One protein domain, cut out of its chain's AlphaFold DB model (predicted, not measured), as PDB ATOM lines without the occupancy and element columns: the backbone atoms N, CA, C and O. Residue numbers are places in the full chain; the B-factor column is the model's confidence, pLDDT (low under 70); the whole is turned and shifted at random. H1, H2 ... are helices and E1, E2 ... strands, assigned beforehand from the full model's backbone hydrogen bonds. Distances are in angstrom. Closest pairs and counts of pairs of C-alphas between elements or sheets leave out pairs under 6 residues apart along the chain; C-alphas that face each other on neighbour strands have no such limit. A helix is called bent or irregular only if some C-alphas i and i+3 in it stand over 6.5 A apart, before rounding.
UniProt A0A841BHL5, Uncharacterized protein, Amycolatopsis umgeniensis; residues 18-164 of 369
ATOM      1  N   ASP A  18       7.485  24.001  14.246       47.28
ATOM      2  CA  ASP A  18       8.238  23.250  13.240       47.28
ATOM      3  C   ASP A  18       9.239  22.294  13.915       47.28
ATOM      4  O   ASP A  18       9.431  21.172  13.453       47.28
ATOM      5  N   ASP A  19       9.801  22.688  15.060       45.72
ATOM      6  CA  ASP A  19      10.704  21.910  15.910       45.72
ATOM      7  C   ASP A  19      10.016  20.674  16.502       45.72
ATOM      8  O   ASP A  19      10.552  19.572  16.415       45.72
ATOM      9  N   VAL A  20       8.803  20.828  17.046       46.56
ATOM     10  CA  VAL A  20       7.997  19.709  17.568       46.56
ATOM     11  C   VAL A  20       7.611  18.745  16.446       46.56
ATOM     12  O   VAL A  20       7.845  17.547  16.567       46.56
ATOM     13  N   GLN A  21       7.120  19.252  15.310       54.16
ATOM     14  CA  GLN A  21       6.788  18.407  14.156       54.16
ATOM     15  C   GLN A  21       8.025  17.725  13.549       54.16
ATOM     16  O   GLN A  21       7.928  16.651  12.955       54.16
ATOM     17  N   ARG A  22       9.211  18.335  13.657       53.25
ATOM     18  CA  ARG A  22      10.482  17.706  13.264       53.25
ATOM     19  C   ARG A  22      10.885  16.602  14.228       53.25
ATOM     20  O   ARG A  22      11.232  15.524  13.753       53.25
ATOM     21  N   ARG A  23      10.778  16.822  15.544       53.97
ATOM     22  CA  ARG A  23      11.011  15.778  16.560       53.97
ATOM     23  C   ARG A  23      10.118  14.569  16.314       53.97
ATOM     24  O   ARG A  23      10.630  13.460  16.230       53.97
ATOM     25  N   GLU A  24       8.827  14.793  16.086       54.62
ATOM     26  CA  GLU A  24       7.869  13.729  15.766       54.62
ATOM     27  C   GLU A  24       8.242  12.985  14.474       54.62
ATOM     28  O   GLU A  24       8.175  11.759  14.427       54.62
ATOM     29  N   ARG A  25       8.708  13.693  13.432       56.44
ATOM     30  CA  ARG A  25       9.195  13.066  12.188       56.44
ATOM     31  C   ARG A  25      10.456  12.224  12.395       56.44
ATOM     32  O   ARG A  25      10.573  11.165  11.786       56.44
ATOM     33  N   ILE A  26      11.390  12.667  13.233       54.81
ATOM     34  CA  ILE A  26      12.630  11.935  13.550       54.81
ATOM     35  C   ILE A  26      12.348  10.734  14.457       54.81
ATOM     36  O   ILE A  26      12.947   9.672  14.305       54.81
ATOM     37  N   GLU A  27      11.417  10.865  15.391       54.91
ATOM     38  CA  GLU A  27      10.977   9.751  16.222       54.91
ATOM     39  C   GLU A  27      10.230   8.707  15.377       54.91
ATOM     40  O   GLU A  27      10.551   7.521  15.438       54.91
ATOM     41  N   ALA A  28       9.351   9.146  14.470       52.97
ATOM     42  CA  ALA A  28       8.719   8.280  13.475       52.97
ATOM     43  C   ALA A  28       9.743   7.608  12.536       52.97
ATOM     44  O   ALA A  28       9.598   6.424  12.223       52.97
ATOM     45  N   ALA A  29      10.813   8.323  12.156       51.72
ATOM     46  CA  ALA A  29      11.936   7.792  11.383       51.72
ATOM     47  C   ALA A  29      12.643   6.631  12.075       51.72
ATOM     48  O   ALA A  29      12.963   5.623  11.444       51.72
ATOM     49  N   ARG A  30      12.888   6.783  13.378       53.12
ATOM     50  CA  ARG A  30      13.512   5.758  14.220       53.12
ATOM     51  C   ARG A  30      12.588   4.560  14.444       53.12
ATOM     52  O   ARG A  30      13.082   3.448  14.599       53.12
ATOM     53  N   LEU A  31      11.270   4.776  14.449       42.34
ATOM     54  CA  LEU A  31      10.247   3.772  14.770       42.34
ATOM     55  C   LEU A  31       9.621   3.065  13.550       42.34
ATOM     56  O   LEU A  31       8.705   2.262  13.716       42.34
ATOM     57  N   GLY A  32      10.135   3.286  12.336       39.19
ATOM     58  CA  GLY A  32       9.820   2.435  11.179       39.19
ATOM     59  C   GLY A  32       8.662   2.892  10.286       39.19
ATOM     60  O   GLY A  32       8.167   2.085   9.501       39.19
ATOM     61  N   PHE A  33       8.268   4.171  10.327       33.66
ATOM     62  CA  PHE A  33       7.529   4.803   9.225       33.66
ATOM     63  C   PHE A  33       8.483   5.715   8.426       33.66
ATOM     64  O   PHE A  33       9.126   6.604   8.974       33.66
ATOM     65  N   THR A  34       8.615   5.426   7.128       47.06
ATOM     66  CA  THR A  34       9.642   5.874   6.160       47.06
ATOM     67  C   THR A  34      10.009   7.367   6.164       47.06
ATOM     68  O   THR A  34       9.160   8.196   5.832       47.06
ATOM     69  N   PRO A  35      11.307   7.696   6.347       45.94
ATOM     70  CA  PRO A  35      11.886   8.958   5.873       45.94
ATOM     71  C   PRO A  35      13.200   8.787   5.091       45.94
ATOM     72  O   PRO A  35      13.805   9.786   4.711       45.94
ATOM     73  N   SER A  36      13.633   7.556   4.812       47.75
ATOM     74  CA  SER A  36      14.540   7.268   3.704       47.75
ATOM     75  C   SER A  36      13.700   7.187   2.430       47.75
ATOM     76  O   SER A  36      12.762   6.397   2.325       47.75
ATOM     77  N   GLY A  37      13.986   8.052   1.471       54.00
ATOM     78  CA  GLY A  37      13.269   8.078   0.208       54.00
ATOM     79  C   GLY A  37      13.980   8.994  -0.763       54.00
ATOM     80  O   GLY A  37      14.287  10.132  -0.412       54.00
ATOM     81  N   ARG A  38      14.226   8.479  -1.968       64.81
ATOM     82  CA  ARG A  38      14.787   9.242  -3.080       64.81
ATOM     83  C   ARG A  38      13.738  10.226  -3.574       64.81
ATOM     84  O   ARG A  38      12.834   9.846  -4.313       64.81
ATOM     85  N   GLU A  39      13.816  11.471  -3.132       79.25
ATOM     86  CA  GLU A  39      13.021  12.555  -3.714       79.25
ATOM     87  C   GLU A  39      13.759  13.151  -4.910       79.25
ATOM     88  O   GLU A  39      14.966  12.961  -5.071       79.25
ATOM     89  N   LEU A  40      13.045  13.923  -5.725       77.06
ATOM     90  CA  LEU A  40      13.660  14.721  -6.774       77.06
ATOM     91  C   LEU A  40      13.586  16.199  -6.413       77.06
ATOM     92  O   LEU A  40      12.562  16.714  -5.954       77.06
ATOM     93  N   ARG A  41      14.684  16.905  -6.660       80.88
ATOM     94  CA  ARG A  41      14.752  18.358  -6.595       80.88
ATOM     95  C   ARG A  41      15.192  18.899  -7.938       80.88
ATOM     96  O   ARG A  41      16.233  18.510  -8.450       80.88
ATOM     97  N   LEU A  42      14.449  19.867  -8.454       77.44
ATOM     98  CA  LEU A  42      14.976  20.759  -9.475       77.44
ATOM     99  C   LEU A  42      15.508  22.014  -8.822       77.44
ATOM    100  O   LEU A  42      14.805  22.671  -8.050       77.44
ATOM    101  N   THR A  43      16.721  22.369  -9.207       73.31
ATOM    102  CA  THR A  43      17.326  23.652  -8.897       73.31
ATOM    103  C   THR A  43      17.655  24.387 -10.191       73.31
ATOM    104  O   THR A  43      18.300  23.809 -11.060       73.31
ATOM    105  N   ILE A  44      17.268  25.660 -10.304       71.06
ATOM    106  CA  ILE A  44      17.702  26.542 -11.397       71.06
ATOM    107  C   ILE A  44      18.660  27.600 -10.859       71.06
ATOM    108  O   ILE A  44      18.367  28.260  -9.856       71.06
ATOM    109  N   TYR A  45      19.784  27.768 -11.553       67.12
ATOM    110  CA  TYR A  45      20.804  28.771 -11.278       67.12
ATOM    111  C   TYR A  45      20.814  29.876 -12.342       67.12
ATOM    112  O   TYR A  45      20.736  29.610 -13.545       67.12
ATOM    113  N   GLU A  46      20.960  31.116 -11.878       67.44
ATOM    114  CA  GLU A  46      21.292  32.299 -12.675       67.44
ATOM    115  C   GLU A  46      22.735  32.698 -12.326       67.44
ATOM    116  O   GLU A  46      23.000  33.241 -11.249       67.44
ATOM    117  N   GLY A  47      23.688  32.358 -13.198       72.12
ATOM    118  CA  GLY A  47      25.110  32.367 -12.833       72.12
ATOM    119  C   GLY A  47      25.389  31.351 -11.719       72.12
ATOM    120  O   GLY A  47      24.925  30.216 -11.798       72.12
ATOM    121  N   ASP A  48      26.084  31.767 -10.658       63.41
ATOM    122  CA  ASP A  48      26.351  30.928  -9.475       63.41
ATOM    123  C   ASP A  48      25.260  31.016  -8.400       63.41
ATOM    124  O   ASP A  48      25.313  30.350  -7.365       63.41
ATOM    125  N   ARG A  49      24.226  31.831  -8.628       64.62
ATOM    126  CA  ARG A  49      23.159  32.038  -7.656       64.62
ATOM    127  C   ARG A  49      21.979  31.118  -7.936       64.62
ATOM    128  O   ARG A  49      21.413  31.109  -9.025       64.62
ATOM    129  N   LYS A  50      21.527  30.421  -6.893       67.62
ATOM    130  CA  LYS A  50      20.269  29.667  -6.895       67.62
ATOM    131  C   LYS A  50      19.084  30.625  -7.087       67.62
ATOM    132  O   LYS A  50      18.778  31.419  -6.198       67.62
ATOM    133  N   ALA A  51      18.434  30.570  -8.246       68.31
ATOM    134  CA  ALA A  51      17.326  31.455  -8.600       68.31
ATOM    135  C   ALA A  51      15.996  30.941  -8.033       68.31
ATOM    136  O   ALA A  51      15.239  31.695  -7.420       68.31
ATOM    137  N   TRP A  52      15.725  29.642  -8.188       72.38
ATOM    138  CA  TRP A  52      14.586  28.965  -7.568       72.38
ATOM    139  C   TRP A  52      14.795  27.447  -7.524       72.38
ATOM    140  O   TRP A  52      15.691  26.901  -8.168       72.38
ATOM    141  N   TRP A  53      13.966  26.761  -6.741       72.06
ATOM    142  CA  TRP A  53      13.949  25.303  -6.674       72.06
ATOM    143  C   TRP A  53      12.556  24.775  -6.329       72.06
ATOM    144  O   TRP A  53      11.741  25.503  -5.756       72.06
ATOM    145  N   VAL A  54      12.311  23.507  -6.656       74.94
ATOM    146  CA  VAL A  54      11.115  22.748  -6.268       74.94
ATOM    147  C   VAL A  54      11.516  21.325  -5.873       74.94
ATOM    148  O   VAL A  54      12.392  20.733  -6.505       74.94
ATOM    149  N   ARG A  55      10.907  20.799  -4.808       75.00
ATOM    150  CA  ARG A  55      11.072  19.416  -4.340       75.00
ATOM    151  C   ARG A  55       9.792  18.639  -4.561       75.00
ATOM    152  O   ARG A  55       8.707  19.149  -4.275       75.00
ATOM    153  N   VAL A  56       9.936  17.414  -5.040       71.56
ATOM    154  CA  VAL A  56       8.824  16.547  -5.406       71.56
ATOM    155  C   VAL A  56       9.072  15.155  -4.836       71.56
ATOM    156  O   VAL A  56      10.175  14.616  -4.942       71.56
ATOM    157  N   ALA A  57       8.049  14.589  -4.207       71.88
ATOM    158  CA  ALA A  57       8.054  13.213  -3.742       71.88
ATOM    159  C   ALA A  57       8.029  12.222  -4.927       71.88
ATOM    160  O   ALA A  57       7.659  12.600  -6.041       71.88
ATOM    161  N   PRO A  58       8.376  10.940  -4.699       67.62
ATOM    162  CA  PRO A  58       8.319   9.906  -5.737       67.62
ATOM    163  C   PRO A  58       6.953   9.761  -6.426       67.62
ATOM    164  O   PRO A  58       6.885   9.377  -7.587       67.62
ATOM    165  N   ASP A  59       5.863  10.072  -5.718       68.31
ATOM    166  CA  ASP A  59       4.477  10.016  -6.207       68.31
ATOM    167  C   ASP A  59       4.049  11.264  -7.009       68.31
ATOM    168  O   ASP A  59       2.892  11.391  -7.426       68.31
ATOM    169  N   GLY A  60       4.979  12.203  -7.191       63.31
ATOM    170  CA  GLY A  60       4.768  13.461  -7.886       63.31
ATOM    171  C   GLY A  60       4.123  14.569  -7.074       63.31
ATOM    172  O   GLY A  60       3.799  15.621  -7.634       63.31
ATOM    173  N   THR A  61       3.968  14.382  -5.766       67.94
ATOM    174  CA  THR A  61       3.494  15.427  -4.861       67.94
ATOM    175  C   THR A  61       4.566  16.500  -4.674       67.94
ATOM    176  O   THR A  61       5.689  16.209  -4.263       67.94
ATOM    177  N   VAL A  62       4.231  17.768  -4.940       68.38
ATOM    178  CA  VAL A  62       5.126  18.900  -4.647       68.38
ATOM    179  C   VAL A  62       5.228  19.090  -3.132       68.38
ATOM    180  O   VAL A  62       4.234  19.378  -2.469       68.38
ATOM    181  N   LEU A  63       6.441  18.959  -2.596       67.25
ATOM    182  CA  LEU A  63       6.721  19.043  -1.163       67.25
ATOM    183  C   LEU A  63       7.054  20.469  -0.720       67.25
ATOM    184  O   LEU A  63       6.577  20.929   0.314       67.25
ATOM    185  N   SER A  64       7.877  21.180  -1.496       64.69
ATOM    186  CA  SER A  64       8.294  22.549  -1.175       64.69
ATOM    187  C   SER A  64       8.876  23.291  -2.383       64.69
ATOM    188  O   SER A  64       9.295  22.685  -3.371       64.69
ATOM    189  N   THR A  65       8.874  24.628  -2.326       68.69
ATOM    190  CA  THR A  65       9.371  25.519  -3.389       68.69
ATOM    191  C   THR A  65       9.876  26.840  -2.809       68.69
ATOM    192  O   THR A  65       9.309  27.346  -1.842       68.69
ATOM    193  N   ALA A  66      10.912  27.428  -3.415       62.38
ATOM    194  CA  ALA A  66      11.409  28.764  -3.055       62.38
ATOM    195  C   ALA A  66      10.892  29.902  -3.952       62.38
ATOM    196  O   ALA A  66      11.251  31.062  -3.745       62.38
ATOM    197  N   ARG A  67      10.051  29.620  -4.957       57.62
ATOM    198  CA  ARG A  67       9.508  30.676  -5.823       57.62
ATOM    199  C   ARG A  67       8.247  31.283  -5.203       57.62
ATOM    200  O   ARG A  67       7.312  30.572  -4.856       57.62
ATOM    201  N   ARG A  68       8.157  32.620  -5.180       42.44
ATOM    202  CA  ARG A  68       6.969  33.389  -4.735       42.44
ATOM    203  C   ARG A  68       5.711  33.233  -5.619       42.44
ATOM    204  O   ARG A  68       4.728  33.933  -5.399       42.44
ATOM    205  N   GLY A  69       5.709  32.326  -6.595       47.06
ATOM    206  CA  GLY A  69       4.532  31.946  -7.378       47.06
ATOM    207  C   GLY A  69       4.181  30.495  -7.069       47.06
ATOM    208  O   GLY A  69       5.030  29.628  -7.259       47.06
ATOM    209  N   ARG A  70       2.968  30.241  -6.561       45.56
ATOM    210  CA  ARG A  70       2.479  28.907  -6.170       45.56
ATOM    211  C   ARG A  70       2.609  27.918  -7.335       45.56
ATOM    212  O   ARG A  70       1.749  27.870  -8.207       45.56
ATOM    213  N   ILE A  71       3.666  27.110  -7.320       55.69
ATOM    214  CA  ILE A  71       3.677  25.811  -7.989       55.69
ATOM    215  C   ILE A  71       3.012  24.863  -6.991       55.69
ATOM    216  O   ILE A  71       3.602  24.523  -5.970       55.69
ATOM    217  N   SER A  72       1.749  24.528  -7.233       53.50
ATOM    218  CA  SER A  72       0.966  23.596  -6.418       53.50
ATOM    219  C   SER A  72       0.271  22.600  -7.335       53.50
ATOM    220  O   SER A  72      -0.303  23.015  -8.341       53.50
ATOM    221  N   GLY A  73       0.303  21.314  -6.993       59.19
ATOM    222  CA  GLY A  73      -0.325  20.251  -7.776       59.19
ATOM    223  C   GLY A  73       0.408  18.921  -7.629       59.19
ATOM    224  O   GLY A  73       1.398  18.831  -6.906       59.19
ATOM    225  N   GLN A  74      -0.093  17.905  -8.326       61.81
ATOM    226  CA  GLN A  74       0.543  16.600  -8.468       61.81
ATOM    227  C   GLN A  74       1.018  16.455  -9.913       61.81
ATOM    228  O   GLN A  74       0.275  16.770 -10.847       61.81
ATOM    229  N   TRP A  75       2.257  16.019 -10.103       68.75
ATOM    230  CA  TRP A  75       2.817  15.773 -11.428       68.75
ATOM    231  C   TRP A  75       2.810  14.284 -11.725       68.75
ATOM    232  O   TRP A  75       3.349  13.491 -10.967       68.75
ATOM    233  N   SER A  76       2.203  13.903 -12.845       64.50
ATOM    234  CA  SER A  76       2.109  12.503 -13.268       64.50
ATOM    235  C   SER A  76       3.461  11.888 -13.643       64.50
ATOM    236  O   SER A  76       3.622  10.680 -13.521       64.50
ATOM    237  N   ASP A  77       4.420  12.713 -14.076       72.38
ATOM    238  CA  ASP A  77       5.827  12.339 -14.253       72.38
ATOM    239  C   ASP A  77       6.720  13.483 -13.743       72.38
ATOM    240  O   ASP A  77       6.890  14.498 -14.429       72.38
ATOM    241  N   PRO A  78       7.254  13.365 -12.517       67.25
ATOM    242  CA  PRO A  78       8.063  14.412 -11.908       67.25
ATOM    243  C   PRO A  78       9.370  14.661 -12.651       67.25
ATOM    244  O   PRO A  78       9.759  15.813 -12.801       67.25
ATOM    245  N   ALA A  79      10.037  13.613 -13.135       66.62
ATOM    246  CA  ALA A  79      11.323  13.750 -13.806       66.62
ATOM    247  C   ALA A  79      11.156  14.512 -15.128       66.62
ATOM    248  O   ALA A  79      11.809  15.535 -15.334       66.62
ATOM    249  N   ALA A  80      10.193  14.100 -15.959       68.38
ATOM    250  CA  ALA A  80       9.913  14.771 -17.227       68.38
ATOM    251  C   ALA A  80       9.400  16.212 -17.035       68.38
ATOM    252  O   ALA A  80       9.789  17.122 -17.772       68.38
ATOM    253  N   ALA A  81       8.551  16.451 -16.027       67.50
ATOM    254  CA  ALA A  81       8.066  17.796 -15.706       67.50
ATOM    255  C   ALA A  81       9.205  18.729 -15.265       67.50
ATOM    256  O   ALA A  81       9.217  19.912 -15.620       67.50
ATOM    257  N   LEU A  82      10.182  18.197 -14.525       68.19
ATOM    258  CA  LEU A  82      11.365  18.939 -14.113       68.19
ATOM    259  C   LEU A  82      12.299  19.242 -15.284       68.19
ATOM    260  O   LEU A  82      12.716  20.389 -15.432       68.19
ATOM    261  N   GLU A  83      12.572  18.272 -16.153       68.56
ATOM    262  CA  GLU A  83      13.392  18.475 -17.356       68.56
ATOM    263  C   GLU A  83      12.783  19.524 -18.308       68.56
ATOM    264  O   GLU A  83      13.476  20.418 -18.808       68.56
ATOM    265  N   ALA A  84      11.461  19.507 -18.497       66.31
ATOM    266  CA  ALA A  84      10.768  20.526 -19.286       66.31
ATOM    267  C   ALA A  84      10.891  21.938 -18.669       66.31
ATOM    268  O   ALA A  84      11.050  22.935 -19.385       66.31
ATOM    269  N   ALA A  85      10.863  22.037 -17.336       65.75
ATOM    270  CA  ALA A  85      11.025  23.300 -16.616       65.75
ATOM    271  C   ALA A  85      12.464  23.853 -16.684       65.75
ATOM    272  O   ALA A  85      12.640  25.071 -16.747       65.75
ATOM    273  N   VAL A  86      13.486  22.987 -16.740       66.31
ATOM    274  CA  VAL A  86      14.884  23.391 -17.003       66.31
ATOM    275  C   VAL A  86      14.985  24.095 -18.355       66.31
ATOM    276  O   VAL A  86      15.538  25.188 -18.457       66.31
ATOM    277  N   THR A  87      14.389  23.491 -19.382       62.44
ATOM    278  CA  THR A  87      14.508  23.936 -20.778       62.44
ATOM    279  C   THR A  87      13.848  25.301 -21.027       62.44
ATOM    280  O   THR A  87      14.255  26.049 -21.913       62.44
ATOM    281  N   THR A  88      12.837  25.655 -20.231       60.91
ATOM    282  CA  THR A  88      12.059  26.898 -20.371       60.91
ATOM    283  C   THR A  88      12.536  28.038 -19.463       60.91
ATOM    284  O   THR A  88      12.153  29.187 -19.674       60.91
ATOM    285  N   GLY A  89      13.368  27.747 -18.457       57.94
ATOM    286  CA  GLY A  89      13.692  28.662 -17.356       57.94
ATOM    287  C   GLY A  89      14.785  29.704 -17.617       57.94
ATOM    288  O   GLY A  89      14.995  30.554 -16.758       57.94
ATOM    289  N   GLY A  90      15.484  29.662 -18.757       58.53
ATOM    290  CA  GLY A  90      16.508  30.659 -19.116       58.53
ATOM    291  C   GLY A  90      17.791  30.646 -18.263       58.53
ATOM    292  O   GLY A  90      18.578  31.585 -18.357       58.53
ATOM    293  N   GLY A  91      18.015  29.602 -17.456       66.44
ATOM    294  CA  GLY A  91      19.196  29.412 -16.599       66.44
ATOM    295  C   GLY A  91      19.737  27.977 -16.652       66.44
ATOM    296  O   GLY A  91      19.212  27.140 -17.385       66.44
ATOM    297  N   THR A  92      20.779  27.673 -15.868       73.81
ATOM    298  CA  THR A  92      21.318  26.299 -15.780       73.81
ATOM    299  C   THR A  92      20.515  25.518 -14.746       73.81
ATOM    300  O   THR A  92      20.517  25.873 -13.566       73.81
ATOM    301  N   GLY A  93      19.795  24.484 -15.178       75.56
ATOM    302  CA  GLY A  93      18.951  23.676 -14.302       75.56
ATOM    303  C   GLY A  93      19.518  22.282 -14.046       75.56
ATOM    304  O   GLY A  93      20.048  21.650 -14.954       75.56
ATOM    305  N   PHE A  94      19.369  21.801 -12.813       77.88
ATOM    306  CA  PHE A  94      19.785  20.466 -12.385       77.88
ATOM    307  C   PHE A  94      18.605  19.731 -11.764       77.88
ATOM    308  O   PHE A  94      18.017  20.220 -10.797       77.88
ATOM    309  N   VAL A  95      18.292  18.549 -12.294       80.38
ATOM    310  CA  VAL A  95      17.432  17.571 -11.622       80.38
ATOM    311  C   VAL A  95      18.334  16.693 -10.763       80.38
ATOM    312  O   VAL A  95      19.284  16.097 -11.260       80.38
ATOM    313  N   GLN A  96      18.085  16.681  -9.461       83.75
ATOM    314  CA  GLN A  96      18.956  16.086  -8.455       83.75
ATOM    315  C   GLN A  96      18.151  15.128  -7.585       83.75
ATOM    316  O   GLN A  96      17.044  15.459  -7.154       83.75
ATOM    317  N   GLU A  97      18.727  13.967  -7.289       84.06
ATOM    318  CA  GLU A  97      18.206  13.107  -6.230       84.06
ATOM    319  C   GLU A  97      18.396  13.786  -4.868       84.06
ATOM    320  O   GLU A  97      19.344  14.551  -4.660       84.06
ATOM    321  N   VAL A  98      17.488  13.500  -3.942       82.38
ATOM    322  CA  VAL A  98      17.615  13.860  -2.534       82.38
ATOM    323  C   VAL A  98      17.490  12.600  -1.704       82.38
ATOM    324  O   VAL A  98      16.497  11.887  -1.814       82.38
ATOM    325  N   GLU A  99      18.470  12.365  -0.844       83.62
ATOM    326  CA  GLU A  99      18.491  11.248   0.091       83.62
ATOM    327  C   GLU A  99      18.496  11.781   1.517       83.62
ATOM    328  O   GLU A  99      19.123  12.800   1.820       83.62
ATOM    329  N   ARG A 100      17.794  11.080   2.409       81.06
ATOM    330  CA  ARG A 100      17.809  11.384   3.837       81.06
ATOM    331  C   ARG A 100      18.256  10.188   4.660       81.06
ATOM    332  O   ARG A 100      17.872   9.043   4.399       81.06
ATOM    333  N   ARG A 101      19.048  10.478   5.685       81.31
ATOM    334  CA  ARG A 101      19.575   9.514   6.652       81.31
ATOM    335  C   ARG A 101      19.499  10.087   8.058       81.31
ATOM    336  O   ARG A 101      19.481  11.297   8.244       81.31
ATOM    337  N   VAL A 102      19.462   9.203   9.046       77.88
ATOM    338  CA  VAL A 102      19.610   9.577  10.453       77.88
ATOM    339  C   VAL A 102      21.023   9.202  10.870       77.88
ATOM    340  O   VAL A 102      21.420   8.051  10.695       77.88
ATOM    341  N   VAL A 103      21.773  10.161  11.400       73.31
ATOM    342  CA  VAL A 103      23.113   9.932  11.948       73.31
ATOM    343  C   VAL A 103      23.020   9.607  13.437       73.31
ATOM    344  O   VAL A 103      22.056   9.978  14.118       73.31
ATOM    345  N   ALA A 104      24.019   8.899  13.961       67.44
ATOM    346  CA  ALA A 104      24.093   8.631  15.392       67.44
ATOM    347  C   ALA A 104      24.282   9.944  16.182       67.44
ATOM    348  O   ALA A 104      25.097  10.794  15.830       67.44
ATOM    349  N   TRP A 105      23.498  10.119  17.248       56.41
ATOM    350  CA  TRP A 105      23.542  11.290  18.133       56.41
ATOM    351  C   TRP A 105      24.851  11.341  18.948       56.41
ATOM    352  O   TRP A 105      25.276  10.276  19.404       56.41
ATOM    353  N   PRO A 106      25.435  12.523  19.256       55.44
ATOM    354  CA  PRO A 106      25.076  13.886  18.834       55.44
ATOM    355  C   PRO A 106      25.925  14.398  17.654       55.44
ATOM    356  O   PRO A 106      27.145  14.244  17.654       55.44
ATOM    357  N   ALA A 107      25.307  15.108  16.706       57.28
ATOM    358  CA  ALA A 107      26.017  15.791  15.625       57.28
ATOM    359  C   ALA A 107      25.646  17.278  15.568       57.28
ATOM    360  O   ALA A 107      24.503  17.645  15.836       57.28
ATOM    361  N   GLY A 108      26.626  18.132  15.256       62.03
ATOM    362  CA  GLY A 108      26.399  19.566  15.120       62.03
ATOM    363  C   GLY A 108      25.596  19.914  13.883       62.03
ATOM    364  O   GLY A 108      25.832  19.337  12.822       62.03
ATOM    365  N   ALA A 109      24.663  20.862  14.021       73.81
ATOM    366  CA  ALA A 109      23.938  21.366  12.866       73.81
ATOM    367  C   ALA A 109      24.937  21.993  11.886       73.81
ATOM    368  O   ALA A 109      25.718  22.877  12.260       73.81
ATOM    369  N   ALA A 110      24.913  21.524  10.644       80.06
ATOM    370  CA  ALA A 110      25.855  21.924   9.623       80.06
ATOM    371  C   ALA A 110      25.207  22.001   8.241       80.06
ATOM    372  O   ALA A 110      24.266  21.280   7.913       80.06
ATOM    373  N   SER A 111      25.757  22.866   7.402       82.81
ATOM    374  CA  SER A 111      25.426  22.956   5.985       82.81
ATOM    375  C   SER A 111      26.716  22.933   5.186       82.81
ATOM    376  O   SER A 111      27.647  23.664   5.511       82.81
ATOM    377  N   ALA A 112      26.775  22.114   4.144       87.56
ATOM    378  CA  ALA A 112      27.931  22.003   3.268       87.56
ATOM    379  C   ALA A 112      27.496  22.006   1.807       87.56
ATOM    380  O   ALA A 112      26.405  21.536   1.472       87.56
ATOM    381  N   LEU A 113      28.358  22.521   0.939       88.00
ATOM    382  CA  LEU A 113      28.141  22.483  -0.499       88.00
ATOM    383  C   LEU A 113      29.458  22.376  -1.261       88.00
ATOM    384  O   LEU A 113      30.536  22.710  -0.759       88.00
ATOM    385  N   GLY A 114      29.351  21.907  -2.496       89.56
ATOM    386  CA  GLY A 114      30.492  21.728  -3.374       89.56
ATOM    387  C   GLY A 114      30.080  21.272  -4.766       89.56
ATOM    388  O   GLY A 114      28.908  21.371  -5.143       89.56
ATOM    389  N   ARG A 115      31.043  20.772  -5.547       90.69
ATOM    390  CA  ARG A 115      30.800  20.280  -6.913       90.69
ATOM    391  C   ARG A 115      31.565  18.995  -7.211       90.69
ATOM    392  O   ARG A 115      32.770  18.949  -7.009       90.69
ATOM    393  N   ILE A 116      30.879  17.999  -7.767       92.06
ATOM    394  CA  ILE A 116      31.485  16.772  -8.313       92.06
ATOM    395  C   ILE A 116      31.272  16.816  -9.821       92.06
ATOM    396  O   ILE A 116      30.136  16.957 -10.268       92.06
ATOM    397  N   ASP A 117      32.356  16.778 -10.596       90.31
ATOM    398  CA  ASP A 117      32.314  16.855 -12.065       90.31
ATOM    399  C   ASP A 117      31.473  18.037 -12.592       90.31
ATOM    400  O   ASP A 117      30.724  17.940 -13.563       90.31
ATOM    401  N   GLY A 118      31.561  19.183 -11.904       85.81
ATOM    402  CA  GLY A 118      30.816  20.404 -12.227       85.81
ATOM    403  C   GLY A 118      29.358  20.427 -11.744       85.81
ATOM    404  O   GLY A 118      28.751  21.502 -11.732       85.81
ATOM    405  N   VAL A 119      28.811  19.302 -11.278       85.38
ATOM    406  CA  VAL A 119      27.445  19.197 -10.748       85.38
ATOM    407  C   VAL A 119      27.427  19.601  -9.269       85.38
ATOM    408  O   VAL A 119      28.188  19.036  -8.478       85.38
ATOM    409  N   PRO A 120      26.579  20.565  -8.860       86.88
ATOM    410  CA  PRO A 120      26.505  20.987  -7.469       86.88
ATOM    411  C   PRO A 120      25.951  19.873  -6.577       86.88
ATOM    412  O   PRO A 120      25.033  19.146  -6.966       86.88
ATOM    413  N   TRP A 121      26.469  19.787  -5.358       90.19
ATOM    414  CA  TRP A 121      25.899  18.986  -4.282       90.19
ATOM    415  C   TRP A 121      25.664  19.842  -3.041       90.19
ATOM    416  O   TRP A 121      26.368  20.825  -2.805       90.19
ATOM    417  N   GLU A 122      24.657  19.463  -2.259       87.94
ATOM    418  CA  GLU A 122      24.314  20.119  -0.996       87.94
ATOM    419  C   GLU A 122      24.144  19.054   0.092       87.94
ATOM    420  O   GLU A 122      23.647  17.954  -0.164       87.94
ATOM    421  N   CYS A 123      24.558  19.394   1.305       87.75
ATOM    422  CA  CYS A 123      24.386  18.588   2.499       87.75
ATOM    423  C   CYS A 123      23.861  19.477   3.625       87.75
ATOM    424  O   CYS A 123      24.446  20.517   3.923       87.75
ATOM    425  N   GLU A 124      22.793  19.049   4.283       82.44
ATOM    426  CA  GLU A 124      22.269  19.674   5.492       82.44
ATOM    427  C   GLU A 124      22.182  18.613   6.585       82.44
ATOM    428  O   GLU A 124      21.525  17.588   6.417       82.44
ATOM    429  N   LEU A 125      22.862  18.855   7.696       78.75
ATOM    430  CA  LEU A 125      22.756  18.076   8.916       78.75
ATOM    431  C   LEU A 125      22.063  18.951   9.944       78.75
ATOM    432  O   LEU A 125      22.565  20.019  10.289       78.75
ATOM    433  N   ASP A 126      20.895  18.537  10.407       71.88
ATOM    434  CA  ASP A 126      20.204  19.304  11.430       71.88
ATOM    435  C   ASP A 126      20.717  18.979  12.839       71.88
ATOM    436  O   ASP A 126      21.473  18.035  13.077       71.88
ATOM    437  N   ARG A 127      20.255  19.779  13.802       66.50
ATOM    438  CA  ARG A 127      20.596  19.642  15.221       66.50
ATOM    439  C   ARG A 127      20.152  18.319  15.851       66.50
ATOM    440  O   ARG A 127      20.498  18.043  16.995       66.50
ATOM    441  N   TYR A 128      19.338  17.549  15.137       66.38
ATOM    442  CA  TYR A 128      18.770  16.294  15.592       66.38
ATOM    443  C   TYR A 128      19.368  15.060  14.927       66.38
ATOM    444  O   TYR A 128      18.972  13.932  15.239       66.38
ATOM    445  N   GLY A 129      20.334  15.267  14.039       70.31
ATOM    446  CA  GLY A 129      20.983  14.206  13.299       70.31
ATOM    447  C   GLY A 129      20.223  13.762  12.050       70.31
ATOM    448  O   GLY A 129      20.526  12.696  11.519       70.31
ATOM    449  N   LEU A 130      19.251  14.534  11.556       76.31
ATOM    450  CA  LEU A 130      18.705  14.313  10.221       76.31
ATOM    451  C   LEU A 130      19.681  14.876   9.187       76.31
ATOM    452  O   LEU A 130      19.869  16.086   9.070       76.31
ATOM    453  N   LEU A 131      20.275  13.971   8.421       81.25
ATOM    454  CA  LEU A 131      21.125  14.258   7.281       81.25
ATOM    455  C   LEU A 131      20.277  14.289   6.008       81.25
ATOM    456  O   LEU A 131      19.570  13.328   5.704       81.25
ATOM    457  N   THR A 132      20.379  15.372   5.249       82.38
ATOM    458  CA  THR A 132      19.805  15.533   3.911       82.38
ATOM    459  C   THR A 132      20.933  15.761   2.916       82.38
ATOM    460  O   THR A 132      21.701  16.708   3.059       82.38
ATOM    461  N   LEU A 133      21.011  14.915   1.895       86.50
ATOM    462  CA  LEU A 133      21.995  14.985   0.819       86.50
ATOM    463  C   LEU A 133      21.292  15.206  -0.508       86.50
ATOM    464  O   LEU A 133      20.263  14.590  -0.770       86.50
ATOM    465  N   ILE A 134      21.837  16.085  -1.342       85.62
ATOM    466  CA  ILE A 134      21.235  16.481  -2.614       85.62
ATOM    467  C   ILE A 134      22.280  16.400  -3.724       85.62
ATOM    468  O   ILE A 134      23.405  16.880  -3.579       85.62
ATOM    469  N   GLY A 135      21.873  15.850  -4.866       88.12
ATOM    470  CA  GLY A 135      22.717  15.710  -6.047       88.12
ATOM    471  C   GLY A 135      23.694  14.539  -5.917       88.12
ATOM    472  O   GLY A 135      23.358  13.528  -5.303       88.12
ATOM    473  N   PRO A 136      24.907  14.635  -6.486       90.62
ATOM    474  CA  PRO A 136      25.828  13.500  -6.535       90.62
ATOM    475  C   PRO A 136      26.345  13.068  -5.147       90.62
ATOM    476  O   PRO A 136      26.793  11.936  -4.990       90.62
ATOM    477  N   ALA A 137      26.194  13.909  -4.114       91.19
ATOM    478  CA  ALA A 137      26.501  13.559  -2.725       91.19
ATOM    479  C   ALA A 137      25.571  12.487  -2.125       91.19
ATOM    480  O   ALA A 137      25.897  11.922  -1.084       91.19
ATOM    481  N   VAL A 138      24.441  12.160  -2.766       90.06
ATOM    482  CA  VAL A 138      23.559  11.053  -2.342       90.06
ATOM    483  C   VAL A 138      24.320   9.726  -2.240       90.06
ATOM    484  O   VAL A 138      24.034   8.920  -1.357       90.06
ATOM    485  N   ALA A 139      25.343   9.521  -3.075       90.94
ATOM    486  CA  ALA A 139      26.194   8.335  -3.013       90.94
ATOM    487  C   ALA A 139      26.965   8.193  -1.683       90.94
ATOM    488  O   ALA A 139      27.421   7.101  -1.365       90.94
ATOM    489  N   TRP A 140      27.100   9.268  -0.900       92.88
ATOM    490  CA  TRP A 140      27.811   9.284   0.383       92.88
ATOM    491  C   TRP A 140      26.909   9.020   1.589       92.88
ATOM    492  O   TRP A 140      27.382   9.075   2.720       92.88
ATOM    493  N   ALA A 141      25.611   8.787   1.379       88.44
ATOM    494  CA  ALA A 141      24.624   8.790   2.453       88.44
ATOM    495  C   ALA A 141      24.955   7.834   3.603       88.44
ATOM    496  O   ALA A 141      24.864   8.232   4.763       88.44
ATOM    497  N   ASP A 142      25.371   6.606   3.295       88.69
ATOM    498  CA  ASP A 142      25.662   5.598   4.317       88.69
ATOM    499  C   ASP A 142      27.008   5.860   5.018       88.69
ATOM    500  O   ASP A 142      27.098   5.770   6.246       88.69
ATOM    501  N   ASP A 143      28.033   6.273   4.267       91.06
ATOM    502  CA  ASP A 143      29.358   6.600   4.810       91.06
ATOM    503  C   ASP A 143      29.301   7.827   5.730       91.06
ATOM    504  O   ASP A 143      29.823   7.811   6.844       91.06
ATOM    505  N   LEU A 144      28.615   8.890   5.299       90.00
ATOM    506  CA  LEU A 144      28.476  10.113   6.083       90.00
ATOM    507  C   LEU A 144      27.588   9.902   7.314       90.00
ATOM    508  O   LEU A 144      27.875  10.452   8.375       90.00
ATOM    509  N   ALA A 145      26.534   9.089   7.203       86.62
ATOM    510  CA  ALA A 145      25.662   8.806   8.340       86.62
ATOM    511  C   ALA A 145      26.310   7.911   9.408       86.62
ATOM    512  O   ALA A 145      25.925   7.981  10.576       86.62
ATOM    513  N   SER A 146      27.287   7.089   9.016       87.44
ATOM    514  CA  SER A 146      28.062   6.232   9.921       87.44
ATOM    515  C   SER A 146      29.359   6.874  10.427       87.44
ATOM    516  O   SER A 146      30.010   6.318  11.315       87.44
ATOM    517  N   ALA A 147      29.729   8.049   9.910       88.44
ATOM    518  CA  ALA A 147      30.908   8.779  10.351       88.44
ATOM    519  C   ALA A 147      30.799   9.179  11.831       88.44
ATOM    520  O   ALA A 147      29.776   9.689  12.288       88.44
ATOM    521  N   SER A 148      31.895   9.015  12.578       84.94
ATOM    522  CA  SER A 148      31.969   9.434  13.986       84.94
ATOM    523  C   SER A 148      31.903  10.953  14.163       84.94
ATOM    524  O   SER A 148      31.500  11.434  15.216       84.94
ATOM    525  N   ASP A 149      32.330  11.705  13.146       85.75
ATOM    526  CA  ASP A 149      32.203  13.160  13.068       85.75
ATOM    527  C   ASP A 149      31.845  13.552  11.623       85.75
ATOM    528  O   ASP A 149      32.740  13.768  10.799       85.75
ATOM    529  N   PRO A 150      30.541  13.617  11.290       87.94
ATOM    530  CA  PRO A 150      30.078  13.947   9.943       87.94
ATOM    531  C   PRO A 150      30.598  15.298   9.431       87.94
ATOM    532  O   PRO A 150      30.872  15.456   8.244       87.94
ATOM    533  N   VAL A 151      30.788  16.273  10.322       87.69
ATOM    534  CA  VAL A 151      31.272  17.612   9.955       87.69
ATOM    535  C   VAL A 151      32.761  17.574   9.612       87.69
ATOM    536  O   VAL A 151      33.167  18.156   8.607       87.69
ATOM    537  N   ALA A 152      33.582  16.862  10.394       89.12
ATOM    538  CA  ALA A 152      34.992  16.655  10.046       89.12
ATOM    539  C   ALA A 152      35.149  15.840   8.753       89.12
ATOM    540  O   ALA A 152      36.016  16.150   7.937       89.12
ATOM    541  N   TRP A 153      34.282  14.846   8.535       92.06
ATOM    542  CA  TRP A 153      34.249  14.080   7.289       92.06
ATOM    543  C   TRP A 153      33.976  14.986   6.080       92.06
ATOM    544  O   TRP A 153      34.709  14.935   5.094       92.06
ATOM    545  N   LEU A 154      32.975  15.875   6.178       91.69
ATOM    546  CA  LEU A 154      32.655  16.855   5.133       91.69
ATOM    547  C   LEU A 154      33.804  17.843   4.893       91.69
ATOM    548  O   LEU A 154      34.120  18.142   3.742       91.69
ATOM    549  N   ALA A 155      34.463  18.316   5.955       91.06
ATOM    550  CA  ALA A 155      35.610  19.221   5.857       91.06
ATOM    551  C   ALA A 155      36.805  18.606   5.100       91.06
ATOM    552  O   ALA A 155      37.580  19.331   4.470       91.06
ATOM    553  N   GLY A 156      36.941  17.277   5.143       91.12
ATOM    554  CA  GLY A 156      37.981  16.524   4.443       91.12
ATOM    555  C   GLY A 156      37.736  16.319   2.945       91.12
ATOM    556  O   GLY A 156      38.618  15.805   2.261       91.12
ATOM    557  N   ARG A 157      36.570  16.704   2.410       92.81
ATOM    558  CA  ARG A 157      36.254  16.538   0.983       92.81
ATOM    559  C   ARG A 157      37.042  17.520   0.124       92.81
ATOM    560  O   ARG A 157      37.091  18.714   0.421       92.81
ATOM    561  N   GLU A 158      37.638  17.049  -0.966       90.75
ATOM    562  CA  GLU A 158      38.325  17.916  -1.935       90.75
ATOM    563  C   GLU A 158      37.320  18.784  -2.701       90.75
ATOM    564  O   GLU A 158      37.571  19.957  -2.963       90.75
ATOM    565  N   GLU A 159      36.139  18.227  -2.957       92.12
ATOM    566  CA  GLU A 159      35.050  18.812  -3.738       92.12
ATOM    567  C   GLU A 159      34.268  19.900  -2.987       92.12
ATOM    568  O   GLU A 159      33.348  20.499  -3.548       92.12
ATOM    569  N   LEU A 160      34.596  20.111  -1.709       91.06
ATOM    570  CA  LEU A 160      33.978  21.093  -0.829       91.06
ATOM    571  C   LEU A 160      34.338  22.513  -1.268       91.06
ATOM    572  O   LEU A 160      35.522  22.862  -1.314       91.06
ATOM    573  N   SER A 161      33.324  23.349  -1.489       86.62
ATOM    574  CA  SER A 161      33.528  24.792  -1.641       86.62
ATOM    575  C   SER A 161      33.224  25.550  -0.351       86.62
ATOM    576  O   SER A 161      33.940  26.497  -0.034       86.62
ATOM    577  N   GLY A 162      32.245  25.097   0.441       85.25
ATOM    578  CA  GLY A 162      31.907  25.705   1.725       85.25
ATOM    579  C   GLY A 162      31.332  24.712   2.735       85.25
ATOM    580  O   GLY A 162      30.660  23.748   2.364       85.25
ATOM    581  N   LEU A 163      31.548  24.983   4.020       87.44
ATOM    582  CA  LEU A 163      30.954  24.275   5.157       87.44
ATOM    583  C   LEU A 163      30.695  25.271   6.287       87.44
ATOM    584  O   LEU A 163      31.617  25.965   6.696       87.44
ATOM    585  N   THR A 164      29.485  25.301   6.835       84.00
ATOM    586  CA  THR A 164      29.135  26.088   8.023       84.00
ATOM    587  C   THR A 164      28.581  25.174   9.106       84.00
ATOM    588  O   THR A 164      27.670  24.401   8.836       84.00
TER     589      THR A 164
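What this domain is: This is residues 18 to 164 of the 369 residues of an uncharacterized protein of Amycolatopsis umgeniensis (UniProt A0A841BHL5). One long, twisted sheet of eight strands curls round helix H3, with H2 over E1 towards one edge strand and H4 over E5 towards the other. H1 stands away from the other helices and only grazes the sheet with residues 22 to 30. The printed part has 147 residues, with four named helices and eight named strands in the chain order H1 E1 E2 E3 H2 E4 E5 E6 E7 H3 H4 E8; the class is mixed. The sheet's order is E3 E2 E1 E4 E7 E6 E5 E8, all antiparallel. The whole is compact, with a radius of gyration of the C-alphas of 15.7 A and spans of 43 by 35 by 24 A.

Where its parts are: Across the sheet stand E3, residues 62 to 65; E2, 49 to 56, 21.2 A long; E1, 39 to 46, 23.2 A; E4, 92 to 102, 31.2 A; E7, 130 to 134; E6, 119 to 125, 20.2 A; E5, 109 to 116, 22.9 A; and E8, 160 to 164, ending at C-alpha 164 (29.135, 26.088, 8.023). E2 bends by 51 degrees at residue 52. The helices are H1, residues 18 to 30, 18.3 A long, from C-alpha 18 (8.238, 23.250, 13.240); H2, 78 to 88, 15.6 A; H3, 135 to 146, 19.3 A; and H4, 150 to 155. H3 is irregular, with C-alphas 139 and 142 7.8 A apart.

How they stand to each other: E4 pairs in a staggered way, with E1 over residues 92 to 98 and with E7 over residues 98 to 102; N 41 and O 96 are 2.8 A apart, N 99 and O 133 2.9 A. E1 E2 E3 and E5 E6 E7 are meanders, each strand the antiparallel neighbour of the one before. E4 E5 E6 E7 form a Greek key, a meander of three strands whose last is also the antiparallel neighbour of E4. E8 is an edge strand beside E5, with N 111 and O 164 2.8 A apart. H2, H3 and H4 make two layers with the sheet, helices on one face. The closest C-alphas of H3 and E4 are those of Gln 96 and Gly 135, 4.5 A apart. H2 has a height over the sheet of 8.8 A and runs along E1, at 1 degrees on the local plane. H4, at a height of 8.4 A, lies over E5, slantwise at 46 degrees on the local plane. H3, with residue 144 alone, and H4 only just touch, only at the corner, with 3 pairs of C-alphas within 8 A; the closest are those of Leu 144 and Pro 150, 5.7 A. In H1, H2 and H4 every O i to N i+4 pair is within hydrogen-bond range; in H3 3 of 8 are, beside 7 of 9 O i to N i+3 pairs.

The domain as a whole: The C-alphas farthest apart, of Leu 31 and Gly 90, are 43.7 A apart. The printed part has no cut, and the link from E3 to H2 is long. Mean pLDDT of the printed part is 72.4; 67 residues are under 70, among them 18 to 38 and 78 to 91.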